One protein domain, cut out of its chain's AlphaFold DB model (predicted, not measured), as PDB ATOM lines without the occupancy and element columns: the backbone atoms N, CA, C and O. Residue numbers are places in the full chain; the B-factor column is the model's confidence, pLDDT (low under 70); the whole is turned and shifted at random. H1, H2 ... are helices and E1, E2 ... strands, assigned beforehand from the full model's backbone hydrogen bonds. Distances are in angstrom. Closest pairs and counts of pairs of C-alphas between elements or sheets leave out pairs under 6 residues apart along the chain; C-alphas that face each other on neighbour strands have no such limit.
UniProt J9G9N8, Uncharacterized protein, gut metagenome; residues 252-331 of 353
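Overview. This is residues 252 to 331 of the 353 residues of an uncharacterized protein of gut metagenome (UniProt J9G9N8). The model is a long two-stranded hairpin arm, E3 and E4, reaching out from a small head at one end. The head is made of two helices, H1 and H2, packed on each other at a steep tilt, with the short hairpin E1 and E2 beside them, E1 being its strand nearer to H2. The printed part has 80 residues, with two named helices and four named strands in the order E1, E2, H1, E3, E4, H2; each of the two sheets is an antiparallel pair, and the class is mixed, helices and strands. The whole is extended, with a radius of gyration of the C-alphas of 20.6 A, and the arm makes much of the length in its spans of 68 by 26 by 14 A.

Along the chain. E1 is residues 252 to 254, 6.4 A long, with C-alpha 252 at (26.758, -31.085, 328.992). E2 is residues 257 to 261, 13.1 A. H1 is residues 264 to 277, 19.9 A. E3 is residues 283 to 294, 32.6 A, with C-alpha 294 at (19.864, -4.627, 287.985). E4 is residues 302 to 313, 32.7 A, and bends by 57 degrees at residue 310. H2 is residues 316 to 329, 19.9 A, with C-alpha 329 at (16.988, -41.745, 326.403).

Arrangement. E1 and E2 form a hairpin, antiparallel at 152 degrees between directions; N 252 and O 259 are within hydrogen-bond range at 2.9 A. The closest C-alphas of E1 and H2 are those of Ile 254 and Ser 327, 5.5 A apart. The closest C-alphas of E2 and H1 are those of Phe 261 and Tyr 267, 5.6 A apart. E2 and H2 are apart. H1 and H2 touch, closest at the C-alphas of Val 271 and Ala 320, 5.5 A; they run the same way at a steep tilt of 45 degrees. In both helices every O i to N i+4 pair is within hydrogen-bond range. E3 and E4 form the second hairpin, antiparallel at 161 degrees; N 284 and O 312 are within hydrogen-bond range at 2.8 A, as are N 304 and O 292 at 2.8 A. E3 and E4 are each apart from E1 and E2; H1 and E4 are apart, and so are E3 and H2.

Size, cuts and confidence. The two C-alphas farthest apart are those of Gly 298 and Gln 331, 69.6 A. The printed part has no cut and no long link; the link from E3 to E4, 7 residues, is short, and the others are tight. The mean pLDDT of the printed part is 75.0, and it is under 70 at residue 290, residues 292 to 307 and residues 329 to 331.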
ATOM      1  N   LEU A 252      27.387 -30.111 329.889       83.12
ATOM      2  CA  LEU A 252      26.758 -31.085 328.992       83.12
ATOM      3  C   LEU A 252      26.562 -32.411 329.734       83.12
ATOM      4  O   LEU A 252      27.523 -32.958 330.279       83.12
ATOM      5  N   THR A 253      25.341 -32.935 329.756       84.44
ATOM      6  CA  THR A 253      24.959 -34.128 330.523       84.44
ATOM      7  C   THR A 253      24.749 -35.335 329.620       84.44
ATOM      8  O   THR A 253      23.705 -35.490 328.988       84.44
ATOM      9  N   ILE A 254      25.743 -36.224 329.600       84.50
ATOM     10  CA  ILE A 254      25.773 -37.427 328.763       84.50
ATOM     11  C   ILE A 254      25.584 -38.663 329.637       84.50
ATOM     12  O   ILE A 254      26.388 -38.893 330.541       84.50
ATOM     13  N   LYS A 255      24.569 -39.492 329.348       81.00
ATOM     14  CA  LYS A 255      24.317 -40.761 330.066       81.00
ATOM     15  C   LYS A 255      24.300 -40.553 331.598       81.00
ATOM     16  O   LYS A 255      24.989 -41.249 332.341       81.00
ATOM     17  N   GLY A 256      23.595 -39.514 332.059       77.19
ATOM     18  CA  GLY A 256      23.514 -39.111 333.471       77.19
ATOM     19  C   GLY A 256      24.765 -38.449 334.077       77.19
ATOM     20  O   GLY A 256      24.724 -38.048 335.239       77.19
ATOM     21  N   LYS A 257      25.873 -38.296 333.336       82.19
ATOM     22  CA  LYS A 257      27.102 -37.632 333.809       82.19
ATOM     23  C   LYS A 257      27.212 -36.215 333.247       82.19
ATOM     24  O   LYS A 257      27.384 -36.035 332.043       82.19
ATOM     25  N   THR A 258      27.170 -35.210 334.120       85.19
ATOM     26  CA  THR A 258      27.358 -33.800 333.745       85.19
ATOM     27  C   THR A 258      28.843 -33.446 333.658       85.19
ATOM     28  O   THR A 258      29.559 -33.429 334.660       85.19
ATOM     29  N   MET A 259      29.307 -33.134 332.451       80.62
ATOM     30  CA  MET A 259      30.634 -32.583 332.178       80.62
ATOM     31  C   MET A 259      30.583 -31.056 332.240       80.62
ATOM     32  O   MET A 259      29.668 -30.461 331.677       80.62
ATOM     33  N   ASN A 260      31.570 -30.420 332.875       84.50
ATOM     34  CA  ASN A 260      31.678 -28.960 332.970       84.50
ATOM     35  C   ASN A 260      32.866 -28.443 332.145       84.50
ATOM     36  O   ASN A 260      33.954 -29.013 332.196       84.50
ATOM     37  N   PHE A 261      32.670 -27.330 331.441       78.44
ATOM     38  CA  PHE A 261      33.606 -26.735 330.492       78.44
ATOM     39  C   PHE A 261      33.859 -25.266 330.833       78.44
ATOM     40  O   PHE A 261      32.932 -24.473 331.029       78.44
ATOM     41  N   ASN A 262      35.138 -24.893 330.866       71.81
ATOM     42  CA  ASN A 262      35.554 -23.532 331.188       71.81
ATOM     43  C   ASN A 262      35.466 -22.611 329.955       71.81
ATOM     44  O   ASN A 262      34.969 -21.489 330.065       71.81
ATOM     45  N   THR A 263      35.869 -23.076 328.766       77.69
ATOM     46  CA  THR A 263      35.845 -22.292 327.512       77.69
ATOM     47  C   THR A 263      34.586 -22.570 326.673       77.69
ATOM     48  O   THR A 263      33.851 -23.526 326.937       77.69
ATOM     49  N   ARG A 264      34.296 -21.714 325.677       75.31
ATOM     50  CA  ARG A 264      33.209 -21.961 324.706       75.31
ATOM     51  C   ARG A 264      33.589 -23.086 323.748       75.31
ATOM     52  O   ARG A 264      32.737 -23.892 323.391       75.31
ATOM     53  N   ASP A 265      34.861 -23.144 323.379       74.12
ATOM     54  CA  ASP A 265      35.345 -24.003 322.307       74.12
ATOM     55  C   ASP A 265      35.473 -25.451 322.770       74.12
ATOM     56  O   ASP A 265      35.141 -26.356 322.013       74.12
ATOM     57  N   ASP A 266      35.856 -25.696 324.027       78.25
ATOM     58  CA  ASP A 266      35.881 -27.054 324.590       78.25
ATOM     59  C   ASP A 266      34.465 -27.618 324.751       78.25
ATOM     60  O   ASP A 266      34.227 -28.788 324.448       78.25
ATOM     61  N   TYR A 267      33.507 -26.768 325.147       84.44
ATOM     62  CA  TYR A 267      32.085 -27.109 325.154       84.44
ATOM     63  C   TYR A 267      31.587 -27.424 323.737       84.44
ATOM     64  O   TYR A 267      31.029 -28.493 323.511       84.44
ATOM     65  N   ALA A 268      31.851 -26.550 322.760       80.81
ATOM     66  CA  ALA A 268      31.426 -26.749 321.376       80.81
ATOM     67  C   ALA A 268      32.044 -28.011 320.748       80.81
ATOM     68  O   ALA A 268      31.334 -28.801 320.127       80.81
ATOM     69  N   LYS A 269      33.343 -28.261 320.966       85.12
ATOM     70  CA  LYS A 269      34.030 -29.492 320.542       85.12
ATOM     71  C   LYS A 269      33.405 -30.733 321.178       85.12
ATOM     72  O   LYS A 269      33.216 -31.728 320.484       85.12
ATOM     73  N   ALA A 270      33.071 -30.693 322.471       85.81
ATOM     74  CA  ALA A 270      32.416 -31.809 323.147       85.81
ATOM     75  C   ALA A 270      31.004 -32.063 322.600       85.81
ATOM     76  O   ALA A 270      30.689 -33.204 322.269       85.81
ATOM     77  N   VAL A 271      30.195 -31.012 322.435       85.75
ATOM     78  CA  VAL A 271      28.854 -31.086 321.835       85.75
ATOM     79  C   VAL A 271      28.917 -31.678 320.427       85.75
ATOM     80  O   VAL A 271      28.225 -32.652 320.158       85.75
ATOM     81  N   ILE A 272      29.786 -31.167 319.548       84.69
ATOM     82  CA  ILE A 272      29.933 -31.663 318.169       84.69
ATOM     83  C   ILE A 272      30.450 -33.109 318.144       84.69
ATOM     84  O   ILE A 272      29.995 -33.907 317.325       84.69
ATOM     85  N   ARG A 273      31.379 -33.480 319.035       87.00
ATOM     86  CA  ARG A 273      31.878 -34.860 319.145       87.00
ATOM     87  C   ARG A 273      30.756 -35.827 319.521       87.00
ATOM     88  O   ARG A 273      30.602 -36.845 318.856       87.00
ATOM     89  N   TYR A 274      29.963 -35.498 320.540       86.50
ATOM     90  CA  TYR A 274      28.829 -36.331 320.940       86.50
ATOM     91  C   TYR A 274      27.698 -36.307 319.906       86.50
ATOM     92  O   TYR A 274      27.089 -37.341 319.669       86.50
ATOM     93  N   ALA A 275      27.454 -35.187 319.220       86.19
ATOM     94  CA  ALA A 275      26.500 -35.129 318.113       86.19
ATOM     95  C   ALA A 275      26.863 -36.128 317.008       86.19
ATOM     96  O   ALA A 275      26.010 -36.897 316.576       86.19
ATOM     97  N   LYS A 276      28.148 -36.203 316.635       87.00
ATOM     98  CA  LYS A 276      28.656 -37.216 315.699       87.00
ATOM     99  C   LYS A 276      28.529 -38.646 316.243       87.00
ATOM    100  O   LYS A 276      28.121 -39.523 315.494       87.00
ATOM    101  N   GLU A 277      28.829 -38.883 317.525       85.12
ATOM    102  CA  GLU A 277      28.671 -40.202 318.178       85.12
ATOM    103  C   GLU A 277      27.208 -40.689 318.171       85.12
ATOM    104  O   GLU A 277      26.956 -41.877 317.981       85.12
ATOM    105  N   TYR A 278      26.244 -39.779 318.342       84.88
ATOM    106  CA  TYR A 278      24.808 -40.082 318.378       84.88
ATOM    107  C   TYR A 278      24.083 -39.911 317.030       84.88
ATOM    108  O   TYR A 278      22.864 -40.068 316.989       84.88
ATOM    109  N   GLY A 279      24.795 -39.605 315.936       83.69
ATOM    110  CA  GLY A 279      24.204 -39.446 314.600       83.69
ATOM    111  C   GLY A 279      23.263 -38.241 314.463       83.69
ATOM    112  O   GLY A 279      22.239 -38.336 313.796       83.69
ATOM    113  N   ILE A 280      23.576 -37.130 315.134       81.94
ATOM    114  CA  ILE A 280      22.780 -35.896 315.134       81.94
ATOM    115  C   ILE A 280      23.357 -34.916 314.114       81.94
ATOM    116  O   ILE A 280      24.524 -34.525 314.215       81.94
ATOM    117  N   ASP A 281      22.517 -34.461 313.186       81.44
ATOM    118  CA  ASP A 281      22.900 -33.461 312.193       81.44
ATOM    119  C   ASP A 281      23.291 -32.133 312.851       81.44
ATOM    120  O   ASP A 281      22.540 -31.541 313.634       81.44
ATOM    121  N   ILE A 282      24.489 -31.660 312.504       80.75
ATOM    122  CA  ILE A 282      25.076 -30.397 312.982       80.75
ATOM    123  C   ILE A 282      24.783 -29.211 312.047       80.75
ATOM    124  O   ILE A 282      25.175 -28.080 312.334       80.75
ATOM    125  N   THR A 283      24.089 -29.461 310.936       79.88
ATOM    126  CA  THR A 283      23.665 -28.463 309.948       79.88
ATOM    127  C   THR A 283      22.169 -28.565 309.683       79.88
ATOM    128  O   THR A 283      21.608 -29.655 309.738       79.88
ATOM    129  N   GLU A 284      21.536 -27.438 309.382       74.38
ATOM    130  CA  GLU A 284      20.130 -27.335 308.990       74.38
ATOM    131  C   GLU A 284      20.023 -26.724 307.585       74.38
ATOM    132  O   GLU A 284      20.818 -25.837 307.248       74.38
ATOM    133  N   PRO A 285      19.078 -27.181 306.745       74.31
ATOM    134  CA  PRO A 285      18.810 -26.535 305.471       74.31
ATOM    135  C   PRO A 285      18.191 -25.156 305.726       74.31
ATOM    136  O   PRO A 285      17.212 -25.026 306.461       74.31
ATOM    137  N   SER A 286      18.751 -24.125 305.104       70.56
ATOM    138  CA  SER A 286      18.248 -22.753 305.169       70.56
ATOM    139  C   SER A 286      18.095 -22.160 303.774       70.56
ATOM    140  O   SER A 286      18.947 -22.361 302.909       70.56
ATOM    141  N   GLU A 287      17.021 -21.399 303.574       74.12
ATOM    142  CA  GLU A 287      16.811 -20.568 302.390       74.12
ATOM    143  C   GLU A 287      17.083 -19.105 302.737       74.12
ATOM    144  O   GLU A 287      16.588 -18.593 303.742       74.12
ATOM    145  N   GLU A 288      17.830 -18.424 301.876       70.12
ATOM    146  CA  GLU A 288      18.035 -16.981 301.925       70.12
ATOM    147  C   GLU A 288      17.530 -16.362 300.622       70.12
ATOM    148  O   GLU A 288      17.811 -16.861 299.527       70.12
ATOM    149  N   THR A 289      16.745 -15.294 300.741       71.06
ATOM    150  CA  THR A 289      16.263 -14.523 299.593       71.06
ATOM    151  C   THR A 289      17.251 -13.400 299.327       71.06
ATOM    152  O   THR A 289      17.475 -12.555 300.190       71.06
ATOM    153  N   ILE A 290      17.842 -13.403 298.138       67.44
ATOM    154  CA  ILE A 290      18.791 -12.395 297.675       67.44
ATOM    155  C   ILE A 290      18.068 -11.516 296.657       67.44
ATOM    156  O   ILE A 290      17.648 -12.003 295.607       67.44
ATOM    157  N   ASP A 291      17.931 -10.229 296.964       72.94
ATOM    158  CA  ASP A 291      17.368  -9.244 296.044       72.94
ATOM    159  C   ASP A 291      18.477  -8.656 295.169       72.94
ATOM    160  O   ASP A 291      19.247  -7.790 295.588       72.94
ATOM    161  N   GLU A 292      18.564  -9.125 293.926       65.88
ATOM    162  CA  GLU A 292      19.462  -8.542 292.934       65.88
ATOM    163  C   GLU A 292      18.791  -7.317 292.299       65.88
ATOM    164  O   GLU A 292      17.665  -7.389 291.802       65.88
ATOM    165  N   THR A 293      19.479  -6.174 292.322       62.41
ATOM    166  CA  THR A 293      19.007  -4.931 291.694       62.41
ATOM    167  C   THR A 293      19.819  -4.667 290.436       62.41
ATOM    168  O   THR A 293      20.969  -4.237 290.510       62.41
ATOM    169  N   GLU A 294      19.227  -4.911 289.271       59.00
ATOM    170  CA  GLU A 294      19.864  -4.627 287.985       59.00
ATOM    171  C   GLU A 294      19.536  -3.189 287.553       59.00
ATOM    172  O   GLU A 294      18.391  -2.864 287.225       59.00
ATOM    173  N   SER A 295      20.543  -2.312 287.539       56.84
ATOM    174  CA  SER A 295      20.437  -0.962 286.973       56.84
ATOM    175  C   SER A 295      21.135  -0.891 285.613       56.84
ATOM    176  O   SER A 295      22.359  -0.767 285.544       56.84
ATOM    177  N   SER A 296      20.361  -0.932 284.528       53.62
ATOM    178  CA  SER A 296      20.857  -0.545 283.200       53.62
ATOM    179  C   SER A 296      20.826   0.981 283.059       53.62
ATOM    180  O   SER A 296      19.879   1.624 283.524       53.62
ATOM    181  N   GLN A 297      21.853   1.574 282.442       50.72
ATOM    182  CA  GLN A 297      21.966   3.031 282.302       50.72
ATOM    183  C   GLN A 297      20.757   3.602 281.540       50.72
ATOM    184  O   GLN A 297      20.568   3.322 280.360       50.72
ATOM    185  N   GLY A 298      19.949   4.417 282.227       58.00
ATOM    186  CA  GLY A 298      18.772   5.092 281.664       58.00
ATOM    187  C   GLY A 298      17.404   4.523 282.071       58.00
ATOM    188  O   GLY A 298      16.396   5.156 281.773       58.00
ATOM    189  N   SER A 299      17.342   3.396 282.789       58.78
ATOM    190  CA  SER A 299      16.073   2.777 283.221       58.78
ATOM    191  C   SER A 299      15.867   2.809 284.739       58.78
ATOM    192  O   SER A 299      16.822   2.794 285.516       58.78
ATOM    193  N   ARG A 300      14.598   2.820 285.181       56.00
ATOM    194  CA  ARG A 300      14.244   2.669 286.608       56.00
ATOM    195  C   ARG A 300      14.721   1.284 287.090       56.00
ATOM    196  O   ARG A 300      14.475   0.312 286.375       56.00
ATOM    197  N   PRO A 301      15.384   1.173 288.256       58.66
ATOM    198  CA  PRO A 301      15.922  -0.099 288.729       58.66
ATOM    199  C   PRO A 301      14.797  -1.107 288.987       58.66
ATOM    200  O   PRO A 301      13.769  -0.760 289.570       58.66
ATOM    201  N   VAL A 302      15.015  -2.354 288.570       57.84
ATOM    202  CA  VAL A 302      14.101  -3.477 288.817       57.84
ATOM    203  C   VAL A 302      14.775  -4.436 289.792       57.84
ATOM    204  O   VAL A 302      15.882  -4.912 289.537       57.84
ATOM    205  N   THR A 303      14.106  -4.716 290.907       57.47
ATOM    206  CA  THR A 303      14.542  -5.711 291.889       57.47
ATOM    207  C   THR A 303      14.035  -7.097 291.494       57.47
ATOM    208  O   THR A 303      12.861  -7.276 291.165       57.47
ATOM    209  N   LYS A 304      14.921  -8.096 291.518       62.03
ATOM    210  CA  LYS A 304      14.600  -9.506 291.273       62.03
ATOM    211  C   LYS A 304      15.035 -10.337 292.477       62.03
ATOM    212  O   LYS A 304      16.227 -10.517 292.714       62.03
ATOM    213  N   SER A 305      14.067 -10.874 293.210       64.88
ATOM    214  CA  SER A 305      14.315 -11.769 294.342       64.88
ATOM    215  C   SER A 305      14.653 -13.181 293.858       64.88
ATOM    216  O   SER A 305      13.833 -13.832 293.207       64.88
ATOM    217  N   LYS A 306      15.837 -13.693 294.205       69.50
ATOM    218  CA  LYS A 306      16.242 -15.090 293.984       69.50
ATOM    219  C   LYS A 306      16.347 -15.821 295.317       69.50
ATOM    220  O   LYS A 306      16.941 -15.315 296.262       69.50
ATOM    221  N   LYS A 307      15.816 -17.041 295.389       69.69
ATOM    222  CA  LYS A 307      16.012 -17.926 296.543       69.69
ATOM    223  C   LYS A 307      17.295 -18.732 296.383       69.69
ATOM    224  O   LYS A 307      17.491 -19.367 295.349       69.69
ATOM    225  N   LYS A 308      18.132 -18.755 297.419       70.94
ATOM    226  CA  LYS A 308      19.331 -19.592 297.495       70.94
ATOM    227  C   LYS A 308      19.238 -20.512 298.707       70.94
ATOM    228  O   LYS A 308      19.187 -20.042 299.840       70.94
ATOM    229  N   SER A 309      19.228 -21.820 298.469       70.94
ATOM    230  CA  SER A 309      19.316 -22.830 299.524       70.94
ATOM    231  C   SER A 309      20.778 -23.134 299.865       70.94
ATOM    232  O   SER A 309      21.643 -23.196 298.988       70.94
ATOM    233  N   TYR A 310      21.069 -23.310 301.152       74.00
ATOM    234  CA  TYR A 310      22.360 -23.787 301.648       74.00
ATOM    235  C   TYR A 310      22.217 -24.463 303.012       74.00
ATOM    236  O   TYR A 310      21.254 -24.229 303.741       74.00
ATOM    237  N   ASN A 311      23.201 -25.283 303.377       72.56
ATOM    238  CA  ASN A 311      23.263 -25.911 304.694       72.56
ATOM    239  C   ASN A 311      23.994 -24.987 305.673       72.56
ATOM    240  O   ASN A 311      25.189 -24.725 305.520       72.56
ATOM    241  N   LYS A 312      23.279 -24.494 306.681       78.12
ATOM    242  CA  LYS A 312      23.801 -23.619 307.734       78.12
ATOM    243  C   LYS A 312      24.185 -24.442 308.959       78.12
ATOM    244  O   LYS A 312      23.539 -25.437 309.266       78.12
ATOM    245  N   ALA A 313      25.224 -24.036 309.688       74.38
ATOM    246  CA  ALA A 313      25.550 -24.656 310.974       74.38
ATOM    247  C   ALA A 313      24.437 -24.380 312.004       74.38
ATOM    248  O   ALA A 313      24.072 -23.221 312.215       74.38
ATOM    249  N   ARG A 314      23.923 -25.434 312.653       76.44
ATOM    250  CA  ARG A 314      22.904 -25.324 313.710       76.44
ATOM    251  C   ARG A 314      23.492 -24.669 314.956       76.44
ATOM    252  O   ARG A 314      24.689 -24.791 315.227       76.44
ATOM    253  N   ASP A 315      22.650 -24.011 315.754       79.12
ATOM    254  CA  ASP A 315      23.114 -23.432 317.016       79.12
ATOM    255  C   ASP A 315      23.639 -24.517 317.969       79.12
ATOM    256  O   ASP A 315      23.009 -25.554 318.195       79.12
ATOM    257  N   ILE A 316      24.796 -24.244 318.574       76.06
ATOM    258  CA  ILE A 316      25.523 -25.209 319.401       76.06
ATOM    259  C   ILE A 316      24.700 -25.691 320.604       76.06
ATOM    260  O   ILE A 316      24.881 -26.817 321.059       76.06
ATOM    261  N   ASN A 317      23.768 -24.882 321.114       78.25
ATOM    262  CA  ASN A 317      22.938 -25.260 322.253       78.25
ATOM    263  C   ASN A 317      21.735 -26.115 321.837       78.25
ATOM    264  O   ASN A 317      21.286 -26.950 322.619       78.25
ATOM    265  N   GLN A 318      21.238 -25.960 320.605       78.88
ATOM    266  CA  GLN A 318      20.237 -26.873 320.049       78.88
ATOM    267  C   GLN A 318      20.841 -28.265 319.833       78.88
ATOM    268  O   GLN A 318      20.259 -29.258 320.264       78.88
ATOM    269  N   ILE A 319      22.050 -28.324 319.257       79.44
ATOM    270  CA  ILE A 319      22.808 -29.574 319.110       79.44
ATOM    271  C   ILE A 319      23.050 -30.207 320.494       79.44
ATOM    272  O   ILE A 319      22.833 -31.404 320.666       79.44
ATOM    273  N   ALA A 320      23.433 -29.412 321.502       83.19
ATOM    274  CA  ALA A 320      23.606 -29.895 322.874       83.19
ATOM    275  C   ALA A 320      22.312 -30.491 323.457       83.19
ATOM    276  O   ALA A 320      22.344 -31.588 324.006       83.19
ATOM    277  N   ALA A 321      21.165 -29.824 323.292       79.94
ATOM    278  CA  ALA A 321      19.877 -30.322 323.775       79.94
ATOM    279  C   ALA A 321      19.450 -31.640 323.093       79.94
ATOM    280  O   ALA A 321      18.933 -32.537 323.764       79.94
ATOM    281  N   ASP A 322      19.698 -31.792 321.787       81.31
ATOM    282  CA  ASP A 322      19.465 -33.053 321.070       81.31
ATOM    283  C   ASP A 322      20.394 -34.175 321.585       81.31
ATOM    284  O   ASP A 322      19.941 -35.302 321.809       81.31
ATOM    285  N   VAL A 323      21.670 -33.857 321.844       84.81
ATOM    286  CA  VAL A 323      22.679 -34.770 322.417       84.81
ATOM    287  C   VAL A 323      22.291 -35.236 323.826       84.81
ATOM    288  O   VAL A 323      22.341 -36.435 324.116       84.81
ATOM    289  N   GLU A 324      21.877 -34.328 324.712       86.31
ATOM    290  CA  GLU A 324      21.409 -34.683 326.058       86.31
ATOM    291  C   GLU A 324      20.137 -35.537 325.993       86.31
ATOM    292  O   GLU A 324      20.019 -36.523 326.721       86.31
ATOM    293  N   ARG A 325      19.199 -35.223 325.087       83.25
ATOM    294  CA  ARG A 325      17.982 -36.026 324.894       83.25
ATOM    295  C   ARG A 325      18.319 -37.456 324.471       83.25
ATOM    296  O   ARG A 325      17.841 -38.394 325.103       83.25
ATOM    297  N   ILE A 326      19.126 -37.640 323.425       83.12
ATOM    298  CA  ILE A 326      19.424 -38.975 322.881       83.12
ATOM    299  C   ILE A 326      20.282 -39.793 323.856       83.12
ATOM    300  O   ILE A 326      19.962 -40.953 324.124       83.12
ATOM    301  N   SER A 327      21.312 -39.188 324.454       83.06
ATOM    302  CA  SER A 327      22.207 -39.891 325.385       83.06
ATOM    303  C   SER A 327      21.541 -40.308 326.701       83.06
ATOM    304  O   SER A 327      21.927 -41.322 327.280       83.06
ATOM    305  N   ASN A 328      20.539 -39.562 327.180       76.56
ATOM    306  CA  ASN A 328      19.784 -39.944 328.374       76.56
ATOM    307  C   ASN A 328      18.619 -40.892 328.037       76.56
ATOM    308  O   ASN A 328      18.335 -41.797 328.820       76.56
ATOM    309  N   ASN A 329      18.004 -40.785 326.851       69.69
ATOM    310  CA  ASN A 329      16.988 -41.745 326.403       69.69
ATOM    311  C   ASN A 329      17.576 -43.146 326.142       69.69
ATOM    312  O   ASN A 329      16.885 -44.140 326.336       69.69
ATOM    313  N   SER A 330      18.868 -43.267 325.802       58.59
ATOM    314  CA  SER A 330      19.528 -44.574 325.624       58.59
ATOM    315  C   SER A 330      19.678 -45.408 326.911       58.59
ATOM    316  O   SER A 330      20.189 -46.522 326.854       58.59
ATOM    317  N   GLN A 331      19.286 -44.880 328.078       53.22
ATOM    318  CA  GLN A 331      19.180 -45.637 329.333       53.22
ATOM    319  C   GLN A 331      17.821 -46.353 329.486       53.22
ATOM    320  O   GLN A 331      17.697 -47.225 330.342       53.22
TER     321      GLN A 331